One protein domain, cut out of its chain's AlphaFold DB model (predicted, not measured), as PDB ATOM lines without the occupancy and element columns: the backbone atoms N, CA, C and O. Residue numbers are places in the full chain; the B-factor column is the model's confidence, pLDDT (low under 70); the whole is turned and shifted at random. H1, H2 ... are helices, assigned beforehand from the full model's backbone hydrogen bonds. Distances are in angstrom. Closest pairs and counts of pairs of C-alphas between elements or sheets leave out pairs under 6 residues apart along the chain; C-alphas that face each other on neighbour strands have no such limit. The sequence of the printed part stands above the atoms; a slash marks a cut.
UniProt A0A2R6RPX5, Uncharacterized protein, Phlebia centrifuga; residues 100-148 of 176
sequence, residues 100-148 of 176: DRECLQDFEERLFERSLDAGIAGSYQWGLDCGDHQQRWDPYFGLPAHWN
ATOM      1  N   ASP A 100     -36.837 -15.438  36.361       73.38
ATOM      2  CA  ASP A 100     -37.941 -14.509  36.149       73.38
ATOM      3  C   ASP A 100     -38.298 -13.801  37.456       73.38
ATOM      4  O   ASP A 100     -38.419 -12.581  37.468       73.38
ATOM      5  N   ARG A 101     -38.401 -14.526  38.575       78.50
ATOM      6  CA  ARG A 101     -38.647 -13.914  39.887       78.50
ATOM      7  C   ARG A 101     -37.503 -13.011  40.351       78.50
ATOM      8  O   ARG A 101     -37.796 -11.958  40.894       78.50
ATOM      9  N   GLU A 102     -36.241 -13.393  40.165       82.38
ATOM     10  CA  GLU A 102     -35.084 -12.558  40.526       82.38
ATOM     11  C   GLU A 102     -34.990 -11.325  39.630       82.38
ATOM     12  O   GLU A 102     -34.872 -10.218  40.135       82.38
ATOM     13  N   CYS A 103     -35.153 -11.475  38.314       82.62
ATOM     14  CA  CYS A 103     -35.195 -10.339  37.399       82.62
ATOM     15  C   CYS A 103     -36.381  -9.412  37.681       82.62
ATOM     16  O   CYS A 103     -36.226  -8.200  37.563       82.62
ATOM     17  N   LEU A 104     -37.552  -9.951  38.039       85.50
ATOM     18  CA  LEU A 104     -38.704  -9.145  38.447       85.50
ATOM     19  C   LEU A 104     -38.447  -8.447  39.779       85.50
ATOM     20  O   LEU A 104     -38.746  -7.267  39.885       85.50
ATOM     21  N   GLN A 105     -37.855  -9.136  40.755       86.25
ATOM     22  CA  GLN A 105     -37.494  -8.543  42.039       86.25
ATOM     23  C   GLN A 105     -36.473  -7.412  41.856       86.25
ATOM     24  O   GLN A 105     -36.714  -6.316  42.343       86.25
ATOM     25  N   ASP A 106     -35.396  -7.636  41.101       87.44
ATOM     26  CA  ASP A 106     -34.380  -6.620  40.796       87.44
ATOM     27  C   ASP A 106     -34.970  -5.439  40.007       87.44
ATOM     28  O   ASP A 106     -34.549  -4.292  40.156       87.44
ATOM     29  N   PHE A 107     -35.928  -5.714  39.118       86.19
ATOM     30  CA  PHE A 107     -36.613  -4.684  38.345       86.19
ATOM     31  C   PHE A 107     -37.552  -3.845  39.216       86.19
ATOM     32  O   PHE A 107     -37.531  -2.620  39.114       86.19
ATOM     33  N   GLU A 108     -38.352  -4.486  40.069       88.81
ATOM     34  CA  GLU A 108     -39.239  -3.813  41.020       88.81
ATOM     35  C   GLU A 108     -38.441  -3.023  42.062       88.81
ATOM     36  O   GLU A 108     -38.805  -1.885  42.347       88.81
ATOM     37  N   GLU A 109     -37.326  -3.567  42.557       89.44
ATOM     38  CA  GLU A 109     -36.405  -2.861  43.452       89.44
ATOM     39  C   GLU A 109     -35.906  -1.585  42.777       89.44
ATOM     40  O   GLU A 109     -36.157  -0.501  43.277       89.44
ATOM     41  N   ARG A 110     -35.375  -1.659  41.552       85.56
ATOM     42  CA  ARG A 110     -34.929  -0.457  40.818       85.56
ATOM     43  C   ARG A 110     -36.030   0.559  40.514       85.56
ATOM     44  O   ARG A 110     -35.726   1.731  40.299       85.56
ATOM     45  N   LEU A 111     -37.283   0.123  40.391       85.12
ATOM     46  CA  LEU A 111     -38.409   1.019  40.123       85.12
ATOM     47  C   LEU A 111     -38.899   1.726  41.383       85.12
ATOM     48  O   LEU A 111     -39.296   2.890  41.308       85.12
ATOM     49  N   PHE A 112     -38.920   1.008  42.505       87.25
ATOM     50  CA  PHE A 112     -39.613   1.431  43.716       87.25
ATOM     51  C   PHE A 112     -38.693   1.638  44.923       87.25
ATOM     52  O   PHE A 112     -39.183   2.021  45.989       87.25
ATOM     53  N   GLU A 113     -37.387   1.407  44.783       89.75
ATOM     54  CA  GLU A 113     -36.404   1.737  45.807       89.75
ATOM     55  C   GLU A 113     -36.380   3.243  46.074       89.75
ATOM     56  O   GLU A 113     -36.559   4.086  45.191       89.75
ATOM     57  N   ARG A 114     -36.130   3.574  47.338       86.75
ATOM     58  CA  ARG A 114     -35.903   4.932  47.807       86.75
ATOM     59  C   ARG A 114     -34.438   5.045  48.193       86.75
ATOM     60  O   ARG A 114     -34.065   4.706  49.319       86.75
ATOM     61  N   SER A 115     -33.640   5.500  47.236       86.25
ATOM     62  CA  SER A 115     -32.191   5.653  47.344       86.25
ATOM     63  C   SER A 115     -31.723   6.937  46.645       86.25
ATOM     64  O   SER A 115     -32.414   7.458  45.763       86.25
ATOM     65  N   LEU A 116     -30.532   7.437  46.989       82.50
ATOM     66  CA  LEU A 116     -29.891   8.516  46.222       82.50
ATOM     67  C   LEU A 116     -29.652   8.121  44.756       82.50
ATOM     68  O   LEU A 116     -29.747   8.970  43.868       82.50
ATOM     69  N   ASP A 117     -29.385   6.838  44.502       82.62
ATOM     70  CA  ASP A 117     -29.119   6.294  43.166       82.62
ATOM     71  C   ASP A 117     -30.373   6.303  42.274       82.62
ATOM     72  O   ASP A 117     -30.280   6.581  41.075       82.62
ATOM     73  N   ALA A 118     -31.553   6.080  42.859       81.62
ATOM     74  CA  ALA A 118     -32.840   6.207  42.176       81.62
ATOM     75  C   ALA A 118     -33.238   7.673  41.903       81.62
ATOM     76  O   ALA A 118     -34.132   7.944  41.091       81.62
ATOM     77  N   GLY A 119     -32.569   8.633  42.553       79.62
ATOM     78  CA  GLY A 119     -32.802  10.066  42.388       79.62
ATOM     79  C   GLY A 119     -34.265  10.463  42.615       79.62
ATOM     80  O   GLY A 119     -34.952   9.925  43.479       79.62
ATOM     81  N   ILE A 120     -34.770  11.398  41.802       74.31
ATOM     82  CA  ILE A 120     -36.134  11.953  41.930       74.31
ATOM     83  C   ILE A 120     -37.214  10.865  41.789       74.31
ATOM     84  O   ILE A 120     -38.241  10.924  42.462       74.31
ATOM     85  N   ALA A 121     -36.982   9.842  40.960       70.88
ATOM     86  CA  ALA A 121     -37.932   8.741  40.774       70.88
ATOM     87  C   ALA A 121     -38.104   7.882  42.045       70.88
ATOM     88  O   ALA A 121     -39.189   7.345  42.274       70.88
ATOM     89  N   GLY A 122     -37.068   7.810  42.891       74.62
ATOM     90  CA  GLY A 122     -37.102   7.122  44.184       74.62
ATOM     91  C   GLY A 122     -37.837   7.889  45.292       74.62
ATOM     92  O   GLY A 122     -38.095   7.332  46.360       74.62
ATOM     93  N   SER A 123     -38.233   9.149  45.062       77.00
ATOM     94  CA  SER A 123     -38.961   9.984  46.037       77.00
ATOM     95  C   SER A 123     -40.483   9.780  45.960       77.00
ATOM     96  O   SER A 123     -41.257  10.727  45.851       77.00
ATOM     97  N   TYR A 124     -40.929   8.522  45.966       75.50
ATOM     98  CA  TYR A 124     -42.351   8.142  45.949       75.50
ATOM     99  C   TYR A 124     -43.191   8.702  44.779       75.50
ATOM    100  O   TYR A 124     -44.408   8.844  44.893       75.50
ATOM    101  N   GLN A 125     -42.562   9.033  43.648       75.31
ATOM    102  CA  GLN A 125     -43.227   9.760  42.559       75.31
ATOM    103  C   GLN A 125     -44.146   8.888  41.693       75.31
ATOM    104  O   GLN A 125     -45.025   9.402  40.996       75.31
ATOM    105  N   TRP A 126     -43.995   7.562  41.734       75.12
ATOM    106  CA  TRP A 126     -44.819   6.673  40.924       75.12
ATOM    107  C   TRP A 126     -46.281   6.728  41.371       75.12
ATOM    108  O   TRP A 126     -46.626   6.371  42.492       75.12
ATOM    109  N   GLY A 127     -47.150   7.164  40.457       68.88
ATOM    110  CA  GLY A 127     -48.592   7.277  40.685       68.88
ATOM    111  C   GLY A 127     -49.074   8.690  41.022       68.88
ATOM    112  O   GLY A 127     -50.222   9.000  40.702       68.88
ATOM    113  N   LEU A 128     -48.207   9.572  41.536       70.00
ATOM    114  CA  LEU A 128     -48.596  10.930  41.941       70.00
ATOM    115  C   LEU A 128     -48.997  11.828  40.753       70.00
ATOM    116  O   LEU A 128     -49.902  12.652  40.883       70.00
ATOM    117  N   ASP A 129     -48.399  11.617  39.575       64.56
ATOM    118  CA  ASP A 129     -48.640  12.426  38.366       64.56
ATOM    119  C   ASP A 129     -49.992  12.166  37.667       64.56
ATOM    120  O   ASP A 129     -50.392  12.925  36.780       64.56
ATOM    121  N   CYS A 130     -50.726  11.106  38.033       56.56
ATOM    122  CA  CYS A 130     -51.904  10.638  37.284       56.56
ATOM    123  C   CYS A 130     -53.269  10.886  37.965       56.56
ATOM    124  O   CYS A 130     -54.280  10.347  37.510       56.56
ATOM    125  N   GLY A 131     -53.342  11.732  39.000       64.75
ATOM    126  CA  GLY A 131     -54.580  11.969  39.761       64.75
ATOM    127  C   GLY A 131     -54.949  10.776  40.654       64.75
ATOM    128  O   GLY A 131     -54.083   9.966  40.966       64.75
ATOM    129  N   ASP A 132     -56.215  10.655  41.080       59.72
ATOM    130  CA  ASP A 132     -56.674   9.499  41.870       59.72
ATOM    131  C   ASP A 132     -56.274   8.199  41.149       59.72
ATOM    132  O   ASP A 132     -56.846   7.866  40.107       59.72
ATOM    133  N   HIS A 133     -55.274   7.490  41.692       60.97
ATOM    134  CA  HIS A 133     -54.689   6.281  41.113       60.97
ATOM    135  C   HIS A 133     -55.785   5.364  40.553       60.97
ATOM    136  O   HIS A 133     -56.813   5.164  41.214       60.97
ATOM    137  N   GLN A 134     -55.595   4.769  39.365       59.47
ATOM    138  CA  GLN A 134     -56.549   3.784  38.841       59.47
ATOM    139  C   GLN A 134     -56.802   2.723  39.922       59.47
ATOM    140  O   GLN A 134     -55.903   1.984  40.306       59.47
ATOM    141  N   GLN A 135     -58.033   2.684  40.442       68.75
ATOM    142  CA  GLN A 135     -58.458   1.783  41.522       68.75
ATOM    143  C   GLN A 135     -57.782   2.003  42.896       68.75
ATOM    144  O   GLN A 135     -57.793   1.090  43.717       68.75
ATOM    145  N   ARG A 136     -57.256   3.205  43.192       72.25
ATOM    146  CA  ARG A 136     -56.513   3.522  44.436       72.25
ATOM    147  C   ARG A 136     -55.289   2.629  44.651       72.25
ATOM    148  O   ARG A 136     -54.960   2.287  45.784       72.25
ATOM    149  N   TRP A 137     -54.654   2.217  43.562       77.19
ATOM    150  CA  TRP A 137     -53.433   1.435  43.640       77.19
ATOM    151  C   TRP A 137     -52.298   2.286  44.218       77.19
ATOM    152  O   TRP A 137     -51.993   3.347  43.684       77.19
ATOM    153  N   ASP A 138     -51.716   1.820  45.320       78.12
ATOM    154  CA  ASP A 138     -50.514   2.381  45.931       78.12
ATOM    155  C   ASP A 138     -49.332   1.459  45.580       78.12
ATOM    156  O   ASP A 138     -49.282   0.334  46.092       78.12
ATOM    157  N   PRO A 139     -48.411   1.882  44.693       77.94
ATOM    158  CA  PRO A 139     -47.281   1.055  44.270       77.94
ATOM    159  C   PRO A 139     -46.250   0.831  45.387       77.94
ATOM    160  O   PRO A 139     -45.413  -0.059  45.266       77.94
ATOM    161  N   TYR A 140     -46.331   1.583  46.486       82.12
ATOM    162  CA  TYR A 140     -45.420   1.473  47.623       82.12
ATOM    163  C   TYR A 140     -45.991   0.644  48.778       82.12
ATOM    164  O   TYR A 140     -45.294   0.348  49.756       82.12
ATOM    165  N   PHE A 141     -47.252   0.222  48.672       82.50
ATOM    166  CA  PHE A 141     -47.889  -0.594  49.691       82.50
ATOM    167  C   PHE A 141     -47.310  -2.015  49.719       82.50
ATOM    168  O   PHE A 141     -47.419  -2.774  48.759       82.50
ATOM    169  N   GLY A 142     -46.758  -2.411  50.870       82.81
ATOM    170  CA  GLY A 142     -46.267  -3.773  51.099       82.81
ATOM    171  C   GLY A 142     -44.868  -4.061  50.549       82.81
ATOM    172  O   GLY A 142     -44.473  -5.226  50.527       82.81
ATOM    173  N   LEU A 143     -44.117  -3.032  50.142       86.75
ATOM    174  CA  LEU A 143     -42.734  -3.194  49.697       86.75
ATOM    175  C   LEU A 143     -41.793  -3.616  50.840       86.75
ATOM    176  O   LEU A 143     -42.038  -3.288  52.010       86.75
ATOM    177  N   PRO A 144     -40.691  -4.326  50.532       88.44
ATOM    178  CA  PRO A 144     -39.684  -4.674  51.523       88.44
ATOM    179  C   PRO A 144     -39.066  -3.434  52.179       88.44
ATOM    180  O   PRO A 144     -38.609  -2.516  51.509       88.44
ATOM    181  N   ALA A 145     -38.965  -3.438  53.510       86.12
ATOM    182  CA  ALA A 145     -38.432  -2.294  54.257       86.12
ATOM    183  C   ALA A 145     -36.984  -1.921  53.879       86.12
ATOM    184  O   ALA A 145     -36.590  -0.772  54.047       86.12
ATOM    185  N   HIS A 146     -36.199  -2.880  53.375       88.06
ATOM    186  CA  HIS A 146     -34.809  -2.655  52.979       88.06
ATOM    187  C   HIS A 146     -34.660  -1.910  51.646       88.06
ATOM    188  O   HIS A 146     -33.570  -1.428  51.376       88.06
ATOM    189  N   TRP A 147     -35.730  -1.759  50.857       88.88
ATOM    190  CA  TRP A 147     -35.723  -0.947  49.631       88.88
ATOM    191  C   TRP A 147     -35.719   0.559  49.917       88.88
ATOM    192  O   TRP A 147     -35.573   1.363  49.006       88.88
ATOM    193  N   ASN A 148     -35.877   0.969  51.178       87.06
ATOM    194  CA  ASN A 148     -35.646   2.342  51.605       87.06
ATOM    195  C   ASN A 148     -34.270   2.429  52.264       87.06
ATOM    196  O   ASN A 148     -34.078   1.951  53.384       87.06
TER     197      ASN A 148
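What this domain is: This is residues 100 to 148 of the 176 residues of an uncharacterized protein of Phlebia centrifuga (UniProt A0A2R6RPX5). The model has little regular structure: one helix, H1, with its first residues sticking out, then a single short turn of helix, H2, and a long stretch, residues 123 to 148, that swings out in a wide loop and folds back toward the end of H1. The loop sticks out at residues 129 to 135. The printed part has 49 residues, 17 of them in the two named helices, H1 then H2, with no named strand; the class is all helix. It is only just compact, close to loose, with a radius of gyration of the C-alphas of 11.4 A and spans of 30 by 25 by 17 A.

How they stand to each other: H1, residues 100 to 112, stands free at residues 100 to 107. With residues 111 to 112 alone it only just touches H2, residues 119 to 122, with 3 pairs of C-alphas within 8 A. The closest C-alphas are those of Phe 112 and Gly 122, 6.2 A apart. In H1 every O i to N i+4 pair is within hydrogen-bond range; H2 is too short for such a pair.

Where its parts are: H1 measures 17.7 A from C-alpha 100 at (-37.941, -14.509, 36.149) to C-alpha 112. H2 ends with C-alpha 122 at (-37.102, 7.122, 44.184).

The domain as a whole: The farthest C-alphas, those of Asp 100 and Gly 131, are 31.5 A apart. The printed part has no cut, and the link from H1 to H2 is short. The pLDDT is under 70 at residue 127 and residues 129 to 135.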